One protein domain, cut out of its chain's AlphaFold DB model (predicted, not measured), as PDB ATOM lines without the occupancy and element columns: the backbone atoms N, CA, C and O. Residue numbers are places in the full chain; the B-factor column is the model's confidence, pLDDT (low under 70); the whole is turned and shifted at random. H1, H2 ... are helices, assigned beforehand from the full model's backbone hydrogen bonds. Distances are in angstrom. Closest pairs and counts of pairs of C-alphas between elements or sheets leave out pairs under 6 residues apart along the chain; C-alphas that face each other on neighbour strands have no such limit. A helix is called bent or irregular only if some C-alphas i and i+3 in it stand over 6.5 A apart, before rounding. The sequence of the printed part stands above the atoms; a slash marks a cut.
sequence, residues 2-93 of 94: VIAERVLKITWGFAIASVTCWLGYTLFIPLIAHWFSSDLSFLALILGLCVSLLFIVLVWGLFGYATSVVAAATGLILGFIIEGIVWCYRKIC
ATOM      1  N   VAL A   2     -20.869 -29.101  55.417       74.06
ATOM      2  CA  VAL A   2     -22.041 -28.213  55.631       74.06
ATOM      3  C   VAL A   2     -21.810 -27.037  56.602       74.06
ATOM      4  O   VAL A   2     -22.355 -25.956  56.399       74.06
ATOM      5  N   ILE A   3     -21.011 -27.217  57.659       79.94
ATOM      6  CA  ILE A   3     -20.794 -26.167  58.674       79.94
ATOM      7  C   ILE A   3     -19.930 -25.026  58.119       79.94
ATOM      8  O   ILE A   3     -20.281 -23.864  58.292       79.94
ATOM      9  N   ALA A   4     -18.850 -25.349  57.401       74.00
ATOM     10  CA  ALA A   4     -17.963 -24.349  56.807       74.00
ATOM     11  C   ALA A   4     -18.702 -23.462  55.791       74.00
ATOM     12  O   ALA A   4     -18.545 -22.245  55.803       74.00
ATOM     13  N   GLU A   5     -19.576 -24.052  54.972       75.56
ATOM     14  CA  GLU A   5     -20.394 -23.311  54.006       75.56
ATOM     15  C   GLU A   5     -21.398 -22.364  54.690       75.56
ATOM     16  O   GLU A   5     -21.590 -21.228  54.253       75.56
ATOM     17  N   ARG A   6     -22.016 -22.803  55.797       77.06
ATOM     18  CA  ARG A   6     -22.929 -21.965  56.593       77.06
ATOM     19  C   ARG A   6     -22.202 -20.794  57.245       77.06
ATOM     20  O   ARG A   6     -22.697 -19.673  57.176       77.06
ATOM     21  N   VAL A   7     -21.034 -21.044  57.836       80.38
ATOM     22  CA  VAL A   7     -20.205 -19.995  58.445       80.38
ATOM     23  C   VAL A   7     -19.797 -18.972  57.388       80.38
ATOM     24  O   VAL A   7     -20.020 -17.785  57.593       80.38
ATOM     25  N   LEU A   8     -19.319 -19.418  56.222       76.31
ATOM     26  CA  LEU A   8     -18.911 -18.528  55.133       76.31
ATOM     27  C   LEU A   8     -20.057 -17.612  54.666       76.31
ATOM     28  O   LEU A   8     -19.863 -16.407  54.522       76.31
ATOM     29  N   LYS A   9     -21.265 -18.164  54.484       73.00
ATOM     30  CA  LYS A   9     -22.462 -17.393  54.098       73.00
ATOM     31  C   LYS A   9     -22.827 -16.334  55.138       73.00
ATOM     32  O   LYS A   9     -23.139 -15.204  54.770       73.00
ATOM     33  N   ILE A  10     -22.766 -16.680  56.425       80.75
ATOM     34  CA  ILE A  10     -23.071 -15.748  57.521       80.75
ATOM     35  C   ILE A  10     -22.015 -14.642  57.597       80.75
ATOM     36  O   ILE A  10     -22.373 -13.469  57.675       80.75
ATOM     37  N   THR A  11     -20.728 -14.989  57.527       81.75
ATOM     38  CA  THR A  11     -19.629 -14.013  57.552       81.75
ATOM     39  C   THR A  11     -19.715 -13.054  56.370       81.75
ATOM     40  O   THR A  11     -19.561 -11.848  56.551       81.75
ATOM     41  N   TRP A  12     -20.028 -13.561  55.177       80.69
ATOM     42  CA  TRP A  12     -20.214 -12.725  53.993       80.69
ATOM     43  C   TRP A  12     -21.428 -11.801  54.126       80.69
ATOM     44  O   TRP A  12     -21.334 -10.615  53.824       80.69
ATOM     45  N   GLY A  13     -22.542 -12.302  54.670       76.75
ATOM     46  CA  GLY A  13     -23.719 -11.484  54.973       76.75
ATOM     47  C   GLY A  13     -23.421 -10.352  55.962       76.75
ATOM     48  O   GLY A  13     -23.806  -9.209  55.722       76.75
ATOM     49  N   PHE A  14     -22.675 -10.635  57.035       83.38
ATOM     50  CA  PHE A  14     -22.241  -9.619  58.000       83.38
ATOM     51  C   PHE A  14     -21.275  -8.595  57.390       83.38
ATOM     52  O   PHE A  14     -21.391  -7.398  57.660       83.38
ATOM     53  N   ALA A  15     -20.344  -9.039  56.543       79.38
ATOM     54  CA  ALA A  15     -19.438  -8.149  55.822       79.38
ATOM     55  C   ALA A  15     -20.218  -7.203  54.893       79.38
ATOM     56  O   ALA A  15     -20.001  -5.996  54.912       79.38
ATOM     57  N   ILE A  16     -21.201  -7.725  54.155       80.75
ATOM     58  CA  ILE A  16     -22.059  -6.920  53.278       80.75
ATOM     59  C   ILE A  16     -22.865  -5.896  54.079       80.75
ATOM     60  O   ILE A  16     -22.886  -4.713  53.733       80.75
ATOM     61  N   ALA A  17     -23.501  -6.327  55.170       79.69
ATOM     62  CA  ALA A  17     -24.311  -5.452  56.010       79.69
ATOM     63  C   ALA A  17     -23.477  -4.332  56.655       79.69
ATOM     64  O   ALA A  17     -23.888  -3.172  56.640       79.69
ATOM     65  N   SER A  18     -22.287  -4.654  57.171       81.62
ATOM     66  CA  SER A  18     -21.392  -3.670  57.795       81.62
ATOM     67  C   SER A  18     -20.848  -2.648  56.794       81.62
ATOM     68  O   SER A  18     -20.902  -1.452  57.072       81.62
ATOM     69  N   VAL A  19     -20.414  -3.081  55.605       80.19
ATOM     70  CA  VAL A  19     -19.942  -2.178  54.539       80.19
ATOM     71  C   VAL A  19     -21.077  -1.294  54.014       80.19
ATOM     72  O   VAL A  19     -20.873  -0.100  53.815       80.19
ATOM     73  N   THR A  20     -22.289  -1.840  53.857       81.19
ATOM     74  CA  THR A  20     -23.474  -1.060  53.453       81.19
ATOM     75  C   THR A  20     -23.821   0.005  54.492       81.19
ATOM     76  O   THR A  20     -24.084   1.152  54.138       81.19
ATOM     77  N   CYS A  21     -23.798  -0.361  55.777       82.44
ATOM     78  CA  CYS A  21     -24.081   0.559  56.875       82.44
ATOM     79  C   CYS A  21     -23.026   1.670  56.965       82.44
ATOM     80  O   CYS A  21     -23.377   2.842  57.084       82.44
ATOM     81  N   TRP A  22     -21.743   1.319  56.827       83.12
ATOM     82  CA  TRP A  22     -20.645   2.283  56.803       83.12
ATOM     83  C   TRP A  22     -20.781   3.273  55.643       83.12
ATOM     84  O   TRP A  22     -20.791   4.477  55.890       83.12
ATOM     85  N   LEU A  23     -20.987   2.781  54.415       78.94
ATOM     86  CA  LEU A  23     -21.210   3.615  53.228       78.94
ATOM     87  C   LEU A  23     -22.397   4.557  53.415       78.94
ATOM     88  O   LEU A  23     -22.275   5.754  53.150       78.94
ATOM     89  N   GLY A  24     -23.518   4.033  53.917       77.06
ATOM     90  CA  GLY A  24     -24.693   4.835  54.232       77.06
ATOM     91  C   GLY A  24     -24.360   5.955  55.221       77.06
ATOM     92  O   GLY A  24     -24.603   7.126  54.944       77.06
ATOM     93  N   TYR A  25     -23.722   5.631  56.341       77.38
ATOM     94  CA  TYR A  25     -23.337   6.617  57.350       77.38
ATOM     95  C   TYR A  25     -22.455   7.730  56.751       77.38
ATOM     96  O   TYR A  25     -22.787   8.909  56.857       77.38
ATOM     97  N   THR A  26     -21.386   7.379  56.031       78.69
ATOM     98  CA  THR A  26     -20.478   8.371  55.422       78.69
ATOM     99  C   THR A  26     -21.122   9.256  54.357       78.69
ATOM    100  O   THR A  26     -20.734  10.414  54.234       78.69
ATOM    101  N   LEU A  27     -22.084   8.740  53.588       74.94
ATOM    102  CA  LEU A  27     -22.705   9.481  52.484       74.94
ATOM    103  C   LEU A  27     -23.888  10.336  52.949       74.94
ATOM    104  O   LEU A  27     -24.055  11.465  52.493       74.94
ATOM    105  N   PHE A  28     -24.699   9.830  53.880       75.62
ATOM    106  CA  PHE A  28     -25.942  10.492  54.282       75.62
ATOM    107  C   PHE A  28     -25.767  11.519  55.408       75.62
ATOM    108  O   PHE A  28     -26.531  12.476  55.465       75.62
ATOM    109  N   ILE A  29     -24.756  11.403  56.274       77.31
ATOM    110  CA  ILE A  29     -24.490  12.409  57.325       77.31
ATOM    111  C   ILE A  29     -24.166  13.797  56.795       77.31
ATOM    112  O   ILE A  29     -24.802  14.742  57.263       77.31
ATOM    113  N   PRO A  30     -23.207  13.976  55.864       71.62
ATOM    114  CA  PRO A  30     -22.934  15.306  55.332       71.62
ATOM    115  C   PRO A  30     -24.176  15.872  54.630       71.62
ATOM    116  O   PRO A  30     -24.440  17.067  54.719       71.62
ATOM    117  N   LEU A  31     -24.995  15.005  54.025       69.06
ATOM    118  CA  LEU A  31     -26.278  15.379  53.436       69.06
ATOM    119  C   LEU A  31     -27.274  15.922  54.472       69.06
ATOM    120  O   LEU A  31     -27.903  16.952  54.242       69.06
ATOM    121  N   ILE A  32     -27.395  15.249  55.618       72.19
ATOM    122  CA  ILE A  32     -28.261  15.666  56.730       72.19
ATOM    123  C   ILE A  32     -27.729  16.953  57.375       72.19
ATOM    124  O   ILE A  32     -28.514  17.840  57.703       72.19
ATOM    125  N   ALA A  33     -26.410  17.098  57.514       73.12
ATOM    126  CA  ALA A  33     -25.788  18.307  58.053       73.12
ATOM    127  C   ALA A  33     -26.063  19.541  57.175       73.12
ATOM    128  O   ALA A  33     -26.350  20.620  57.692       73.12
ATOM    129  N   HIS A  34     -26.052  19.375  55.849       67.25
ATOM    130  CA  HIS A  34     -26.370  20.441  54.895       67.25
ATOM    131  C   HIS A  34     -27.868  20.752  54.761       67.25
ATOM    132  O   HIS A  34     -28.223  21.798  54.214       67.25
ATOM    133  N   TRP A  35     -28.752  19.915  55.310       65.56
ATOM    134  CA  TRP A  35     -30.196  20.177  55.328       65.56
ATOM    135  C   TRP A  35     -30.541  21.455  56.110       65.56
ATOM    136  O   TRP A  35     -31.509  22.141  55.792       65.56
ATOM    137  N   PHE A  36     -29.717  21.829  57.091       68.25
ATOM    138  CA  PHE A  36     -29.966  22.986  57.954       68.25
ATOM    139  C   PHE A  36     -29.360  24.309  57.445       68.25
ATOM    140  O   PHE A  36     -29.624  25.358  58.032       68.25
ATOM    141  N   SER A  37     -28.581  24.310  56.352       65.31
ATOM    142  CA  SER A  37     -28.045  25.549  55.755       65.31
ATOM    143  C   SER A  37     -29.037  26.149  54.747       65.31
ATOM    144  O   SER A  37     -29.381  25.506  53.760       65.31
ATOM    145  N   SER A  38     -29.534  27.362  55.011       55.66
ATOM    146  CA  SER A  38     -30.852  27.838  54.546       55.66
ATOM    147  C   SER A  38     -31.024  28.308  53.092       55.66
ATOM    148  O   SER A  38     -32.171  28.496  52.718       55.66
ATOM    149  N   ASP A  39     -30.008  28.441  52.229       58.59
ATOM    150  CA  ASP A  39     -30.219  29.241  50.992       58.59
ATOM    151  C   ASP A  39     -29.996  28.527  49.641       58.59
ATOM    152  O   ASP A  39     -30.312  29.074  48.588       58.59
ATOM    153  N   LEU A  40     -29.513  27.281  49.629       53.84
ATOM    154  CA  LEU A  40     -29.215  26.505  48.398       53.84
ATOM    155  C   LEU A  40     -29.758  25.061  48.442       53.84
ATOM    156  O   LEU A  40     -29.428  24.211  47.615       53.84
ATOM    157  N   SER A  41     -30.580  24.762  49.444       61.88
ATOM    158  CA  SER A  41     -30.576  23.476  50.144       61.88
ATOM    159  C   SER A  41     -31.383  22.361  49.490       61.88
ATOM    160  O   SER A  41     -30.932  21.223  49.522       61.88
ATOM    161  N   PHE A  42     -32.535  22.631  48.867       66.50
ATOM    162  CA  PHE A  42     -33.423  21.545  48.423       66.50
ATOM    163  C   PHE A  42     -32.949  20.847  47.139       66.50
ATOM    164  O   PHE A  42     -32.902  19.618  47.069       66.50
ATOM    165  N   LEU A  43     -32.542  21.625  46.130       67.75
ATOM    166  CA  LEU A  43     -32.033  21.076  44.871       67.75
ATOM    167  C   LEU A  43     -30.688  20.361  45.080       67.75
ATOM    168  O   LEU A  43     -30.484  19.273  44.546       67.75
ATOM    169  N   ALA A  44     -29.807  20.925  45.914       68.00
ATOM    170  CA  ALA A  44     -28.540  20.304  46.295       68.00
ATOM    171  C   ALA A  44     -28.740  19.001  47.094       68.00
ATOM    172  O   ALA A  44     -28.009  18.036  46.871       68.00
ATOM    173  N   LEU A  45     -29.759  18.933  47.959       68.88
ATOM    174  CA  LEU A  45     -30.135  17.710  48.677       68.88
ATOM    175  C   LEU A  45     -30.580  16.598  47.734       68.88
ATOM    176  O   LEU A  45     -30.101  15.473  47.859       68.88
ATOM    177  N   ILE A  46     -31.472  16.905  46.789       75.94
ATOM    178  CA  ILE A  46     -31.955  15.927  45.803       75.94
ATOM    179  C   ILE A  46     -30.790  15.421  44.955       75.94
ATOM    180  O   ILE A  46     -30.637  14.211  44.781       75.94
ATOM    181  N   LEU A  47     -29.936  16.328  44.473       74.19
ATOM    182  CA  LEU A  47     -28.767  15.953  43.682       74.19
ATOM    183  C   LEU A  47     -27.811  15.068  44.492       74.19
ATOM    184  O   LEU A  47     -27.353  14.038  44.004       74.19
ATOM    185  N   GLY A  48     -27.550  15.429  45.748       72.06
ATOM    186  CA  GLY A  48     -26.691  14.673  46.650       72.06
ATOM    187  C   GLY A  48     -27.257  13.298  47.028       72.06
ATOM    188  O   GLY A  48     -26.499  12.331  47.119       72.06
ATOM    189  N   LEU A  49     -28.581  13.176  47.155       75.12
ATOM    190  CA  LEU A  49     -29.297  11.906  47.320       75.12
ATOM    191  C   LEU A  49     -29.121  11.022  46.084       75.12
ATOM    192  O   LEU A  49     -28.732   9.860  46.208       75.12
ATOM    193  N   CYS A  50     -29.356  11.576  44.893       73.00
ATOM    194  CA  CYS A  50     -29.176  10.868  43.629       73.00
ATOM    195  C   CYS A  50     -27.734  10.384  43.449       73.00
ATOM    196  O   CYS A  50     -27.533   9.222  43.106       73.00
ATOM    197  N   VAL A  51     -26.737  11.233  43.722       78.44
ATOM    198  CA  VAL A  51     -25.311  10.882  43.612       78.44
ATOM    199  C   VAL A  51     -24.920   9.812  44.632       78.44
ATOM    200  O   VAL A  51     -24.253   8.847  44.267       78.44
ATOM    201  N   SER A  52     -25.379   9.925  45.881       73.56
ATOM    202  CA  SER A  52     -25.118   8.924  46.926       73.56
ATOM    203  C   SER A  52     -25.716   7.559  46.577       73.56
ATOM    204  O   SER A  52     -25.049   6.535  46.724       73.56
ATOM    205  N   LEU A  53     -26.946   7.527  46.052       76.19
ATOM    206  CA  LEU A  53     -27.590   6.293  45.590       76.19
ATOM    207  C   LEU A  53     -26.864   5.684  44.385       76.19
ATOM    208  O   LEU A  53     -26.601   4.482  44.379       76.19
ATOM    209  N   LEU A  54     -26.493   6.504  43.397       79.25
ATOM    210  CA  LEU A  54     -25.702   6.066  42.241       79.25
ATOM    211  C   LEU A  54     -24.362   5.470  42.673       79.25
ATOM    212  O   LEU A  54     -23.961   4.430  42.155       79.25
ATOM    213  N   PHE A  55     -23.695   6.093  43.644       75.88
ATOM    214  CA  PHE A  55     -22.428   5.613  44.181       75.88
ATOM    215  C   PHE A  55     -22.581   4.263  44.889       75.88
ATOM    216  O   PHE A  55     -21.790   3.356  44.643       75.88
ATOM    217  N   ILE A  56     -23.629   4.080  45.699       77.81
ATOM    218  CA  ILE A  56     -23.933   2.790  46.339       77.81
ATOM    219  C   ILE A  56     -24.161   1.703  45.279       77.81
ATOM    220  O   ILE A  56     -23.576   0.624  45.376       77.81
ATOM    221  N   VAL A  57     -24.957   1.989  44.244       79.06
ATOM    222  CA  VAL A  57     -25.202   1.048  43.136       79.06
ATOM    223  C   VAL A  57     -23.906   0.711  42.395       79.06
ATOM    224  O   VAL A  57     -23.664  -0.457  42.099       79.06
ATOM    225  N   LEU A  58     -23.044   1.698  42.140       77.88
ATOM    226  CA  LEU A  58     -21.740   1.503  41.497       77.88
ATOM    227  C   LEU A  58     -20.799   0.635  42.333       77.88
ATOM    228  O   LEU A  58     -20.209  -0.300  41.797       77.88
ATOM    229  N   VAL A  59     -20.678   0.899  43.636       79.31
ATOM    230  CA  VAL A  59     -19.821   0.111  44.537       79.31
ATOM    231  C   VAL A  59     -20.280  -1.344  44.566       79.31
ATOM    232  O   VAL A  59     -19.462  -2.241  44.367       79.31
ATOM    233  N   TRP A  60     -21.580  -1.597  44.726       80.50
ATOM    234  CA  TRP A  60     -22.114  -2.962  44.721       80.50
ATOM    235  C   TRP A  60     -22.040  -3.633  43.348       80.50
ATOM    236  O   TRP A  60     -21.745  -4.825  43.275       80.50
ATOM    237  N   GLY A  61     -22.232  -2.883  42.261       74.62
ATOM    238  CA  GLY A  61     -22.060  -3.379  40.896       74.62
ATOM    239  C   GLY A  61     -20.622  -3.822  40.614       74.62
ATOM    240  O   GLY A  61     -20.400  -4.911  40.083       74.62
ATOM    241  N   LEU A  62     -19.636  -3.026  41.036       78.00
ATOM    242  CA  LEU A  62     -18.214  -3.356  40.910       78.00
ATOM    243  C   LEU A  62     -17.807  -4.521  41.821       78.00
ATOM    244  O   LEU A  62     -17.073  -5.405  41.381       78.00
ATOM    245  N   PHE A  63     -18.317  -4.578  43.057       78.50
ATOM    246  CA  PHE A  63     -18.098  -5.717  43.956       78.50
ATOM    247  C   PHE A  63     -18.681  -7.015  43.386       78.50
ATOM    248  O   PHE A  63     -18.000  -8.040  43.380       78.50
ATOM    249  N   GLY A  64     -19.906  -6.972  42.854       72.75
ATOM    250  CA  GLY A  64     -20.536  -8.116  42.194       72.75
ATOM    251  C   GLY A  64     -19.732  -8.598  40.983       72.75
ATOM    252  O   GLY A  64     -19.487  -9.800  40.827       72.75
ATOM    253  N   TYR A  65     -19.231  -7.667  40.170       70.06
ATOM    254  CA  TYR A  65     -18.344  -7.987  39.052       70.06
ATOM    255  C   TYR A  65     -17.039  -8.643  39.524       70.06
ATOM    256  O   TYR A  65     -16.685  -9.718  39.040       70.06
ATOM    257  N   ALA A  66     -16.369  -8.071  40.528       68.44
ATOM    258  CA  ALA A  66     -15.134  -8.621  41.089       68.44
ATOM    259  C   ALA A  66     -15.326 -10.054  41.613       68.44
ATOM    260  O   ALA A  66     -14.528 -10.940  41.304       68.44
ATOM    261  N   THR A  67     -16.423 -10.325  42.330       74.50
ATOM    262  CA  THR A  67     -16.729 -11.687  42.804       74.50
ATOM    263  C   THR A  67     -16.977 -12.671  41.662       74.50
ATOM    264  O   THR A  67     -16.564 -13.827  41.747       74.50
ATOM    265  N   SER A  68     -17.585 -12.211  40.568       67.44
ATOM    266  CA  SER A  68     -17.854 -13.032  39.384       67.44
ATOM    267  C   SER A  68     -16.561 -13.410  38.656       67.44
ATOM    268  O   SER A  68     -16.389 -14.559  38.250       67.44
ATOM    269  N   VAL A  69     -15.614 -12.472  38.552       70.75
ATOM    270  CA  VAL A  69     -14.285 -12.703  37.962       70.75
ATOM    271  C   VAL A  69     -13.482 -13.709  38.787       70.75
ATOM    272  O   VAL A  69     -12.903 -14.639  38.227       70.75
ATOM    273  N   VAL A  70     -13.480 -13.580  40.118       72.56
ATOM    274  CA  VAL A  70     -12.782 -14.525  41.010       72.56
ATOM    275  C   VAL A  70     -13.399 -15.924  40.925       72.56
ATOM    276  O   VAL A  70     -12.667 -16.913  40.855       72.56
ATOM    277  N   ALA A  71     -14.728 -16.032  40.869       66.31
ATOM    278  CA  ALA A  71     -15.409 -17.313  40.688       66.31
ATOM    279  C   ALA A  71     -15.056 -17.966  39.339       66.31
ATOM    280  O   ALA A  71     -14.737 -19.154  39.300       66.31
ATOM    281  N   ALA A  72     -15.033 -17.189  38.250       65.12
ATOM    282  CA  ALA A  72     -14.637 -17.670  36.928       65.12
ATOM    283  C   ALA A  72     -13.173 -18.146  36.895       65.12
ATOM    284  O   ALA A  72     -12.887 -19.227  36.380       65.12
ATOM    285  N   ALA A  73     -12.252 -17.390  37.501       65.12
ATOM    286  CA  ALA A  73     -10.844 -17.772  37.613       65.12
ATOM    287  C   ALA A  73     -10.659 -19.060  38.432       65.12
ATOM    288  O   ALA A  73      -9.907 -19.951  38.039       65.12
ATOM    289  N   THR A  74     -11.398 -19.198  39.536       70.94
ATOM    290  CA  THR A  74     -11.377 -20.408  40.370       70.94
ATOM    291  C   THR A  74     -11.912 -21.618  39.598       70.94
ATOM    292  O   THR A  74     -11.320 -22.695  39.663       70.94
ATOM    293  N   GLY A  75     -12.983 -21.442  38.816       65.06
ATOM    294  CA  GLY A  75     -13.535 -22.480  37.941       65.06
ATOM    295  C   GLY A  75     -12.557 -22.937  36.855       65.06
ATOM    296  O   GLY A  75     -12.428 -24.136  36.620       65.06
ATOM    297  N   LEU A  76     -11.814 -22.004  36.250       71.62
ATOM    298  CA  LEU A  76     -10.758 -22.315  35.279       71.62
ATOM    299  C   LEU A  76      -9.637 -23.158  35.895       71.62
ATOM    300  O   LEU A  76      -9.258 -24.181  35.331       71.62
ATOM    301  N   ILE A  77      -9.136 -22.762  37.069       78.31
ATOM    302  CA  ILE A  77      -8.082 -23.504  37.781       78.31
ATOM    303  C   ILE A  77      -8.564 -24.917  38.130       78.31
ATOM    304  O   ILE A  77      -7.837 -25.888  37.918       78.31
ATOM    305  N   LEU A  78      -9.801 -25.049  38.618       73.81
ATOM    306  CA  LEU A  78     -10.388 -26.351  38.935       73.81
ATOM    307  C   LEU A  78     -10.511 -27.238  37.684       73.81
ATOM    308  O   LEU A  78     -10.210 -28.429  37.748       73.81
ATOM    309  N   GLY A  79     -10.903 -26.655  36.548       71.69
ATOM    310  CA  GLY A  79     -10.974 -27.340  35.256       71.69
ATOM    311  C   GLY A  79      -9.621 -27.897  34.810       71.69
ATOM    312  O   GLY A  79      -9.526 -29.080  34.489       71.69
ATOM    313  N   PHE A  80      -8.557 -27.090  34.891       75.19
ATOM    314  CA  PHE A  80      -7.191 -27.529  34.572       75.19
ATOM    315  C   PHE A  80      -6.710 -28.681  35.459       75.19
ATOM    316  O   PHE A  80      -6.058 -29.608  34.979       75.19
ATOM    317  N   ILE A  81      -7.042 -28.651  36.752       76.69
ATOM    318  CA  ILE A  81      -6.694 -29.733  37.681       76.69
ATOM    319  C   ILE A  81      -7.401 -31.032  37.274       76.69
ATOM    320  O   ILE A  81      -6.767 -32.087  37.234       76.69
ATOM    321  N   ILE A  82      -8.693 -30.968  36.940       80.12
ATOM    322  CA  ILE A  82      -9.470 -32.143  36.519       80.12
ATOM    323  C   ILE A  82      -8.921 -32.717  35.211       80.12
ATOM    324  O   ILE A  82      -8.714 -33.928  35.127       80.12
ATOM    325  N   GLU A  83      -8.626 -31.879  34.214       75.31
ATOM    326  CA  GLU A  83      -7.997 -32.335  32.968       75.31
ATOM    327  C   GLU A  83      -6.642 -33.001  33.221       75.31
ATOM    328  O   GLU A  83      -6.370 -34.070  32.670       75.31
ATOM    329  N   GLY A  84      -5.822 -32.433  34.110       73.31
ATOM    330  CA  GLY A  84      -4.551 -33.030  34.522       73.31
ATOM    331  C   GLY A  84      -4.726 -34.411  35.161       73.31
ATOM    332  O   GLY A  84      -4.008 -35.350  34.812       73.31
ATOM    333  N   ILE A  85      -5.716 -34.572  36.044       77.50
ATOM    334  CA  ILE A  85      -6.031 -35.862  36.679       77.50
ATOM    335  C   ILE A  85      -6.495 -36.884  35.637       77.50
ATOM    336  O   ILE A  85      -6.004 -38.012  35.633       77.50
ATOM    337  N   VAL A  86      -7.403 -36.503  34.732       80.81
ATOM    338  CA  VAL A  86      -7.909 -37.386  33.666       80.81
ATOM    339  C   VAL A  86      -6.783 -37.817  32.727       80.81
ATOM    340  O   VAL A  86      -6.710 -38.986  32.344       80.81
ATOM    341  N   TRP A  87      -5.881 -36.901  32.376       79.75
ATOM    342  CA  TRP A  87      -4.727 -37.201  31.533       79.75
ATOM    343  C   TRP A  87      -3.768 -38.192  32.200       79.75
ATOM    344  O   TRP A  87      -3.342 -39.158  31.565       79.75
ATOM    345  N   CYS A  88      -3.481 -38.006  33.491       73.00
ATOM    346  CA  CYS A  88      -2.695 -38.958  34.275       73.00
ATOM    347  C   CYS A  88      -3.381 -40.327  34.358       73.00
ATOM    348  O   CYS A  88      -2.729 -41.345  34.135       73.00
ATOM    349  N   TYR A  89      -4.695 -40.369  34.593       71.00
ATOM    350  CA  TYR A  89      -5.462 -41.617  34.633       71.00
ATOM    351  C   TYR A  89      -5.426 -42.378  33.303       71.00
ATOM    352  O   TYR A  89      -5.154 -43.577  33.302       71.00
ATOM    353  N   ARG A  90      -5.619 -41.692  32.166       68.94
ATOM    354  CA  ARG A  90      -5.516 -42.304  30.825       68.94
ATOM    355  C   ARG A  90      -4.132 -42.869  30.516       68.94
ATOM    356  O   ARG A  90      -4.019 -43.774  29.703       68.94
ATOM    357  N   LYS A  91      -3.070 -42.331  31.121       62.62
ATOM    358  CA  LYS A  91      -1.713 -42.872  30.958       62.62
ATOM    359  C   LYS A  91      -1.436 -44.102  31.821       62.62
ATOM    360  O   LYS A  91      -0.553 -44.878  31.473       62.62
ATOM    361  N   ILE A  92      -2.139 -44.257  32.942       67.81
ATOM    362  CA  ILE A  92      -1.925 -45.353  33.901       67.81
ATOM    363  C   ILE A  92      -2.813 -46.564  33.567       67.81
ATOM    364  O   ILE A  92      -2.382 -47.699  33.746       67.81
ATOM    365  N   CYS A  93      -4.020 -46.335  33.045       53.22
ATOM    366  CA  CYS A  93      -4.925 -47.373  32.550       53.22
ATOM    367  C   CYS A  93      -5.143 -47.193  31.034       53.22
ATOM    368  O   CYS A  93      -6.005 -46.389  30.668       53.22
TER     369      CYS A  93
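AT A GLANCE: This is residues 2 to 93 of the 94 residues of an uncharacterized protein of Avibacterium paragallinarum (UniProt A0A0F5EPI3). Two helices, H1 and the much longer H2, form a long helical hairpin that opens like a narrow V, with the turn at its closed end. They meet near that turn, and their free arms spread from it: residues 2 to 15 of H1 and residues 61 to 93, most of them in H2, which runs on well past H1 and makes the length. The printed part has 92 residues, with two named helices, H1 then H2, and no named strand; the class is all helix. The whole is extended, with a radius of gyration of the C-alphas of 23.1 A, and is a rod with spans of 83 by 26 by 11 A.

IN THESE COORDINATES: H1 holds residues 2 to 34 and is 48.9 A from first to last C-alpha; it begins at C-alpha 2, at (-22.041, -28.213, 55.631). It is neither bent nor irregular, but only just: C-alphas 27 and 30 are 6.5 A apart. After six residues comes H2, residues 41 to 92, 76.3 A long, from C-alpha 41 at (-30.576, 23.476, 50.144) to C-alpha 92 at (-1.925, -45.353, 33.901).

HOW THE PARTS SIT: H1 and H2 form a helical hairpin and run opposite ways at a shallow tilt of 22 degrees. They touch, with residues 23 to 34 of H1 and residues 41 to 56 of H2 alone. Their closest C-alphas, those of Leu 27 and Ser 52, are 6.1 A apart, while the centres are 17.5 A apart. In H2 every O i to N i+4 pair is within hydrogen-bond range; in H1, 27 of 29 are.

THE WHOLE: The two C-alphas farthest apart, those of Asp 39 and Cys 93, are 82.8 A apart. The printed part has no cut, and the link from H1 to H2 is short. The mean pLDDT of the printed part is 73.6; 23 residues are under 70, among them residues 34 to 45 and 90 to 93.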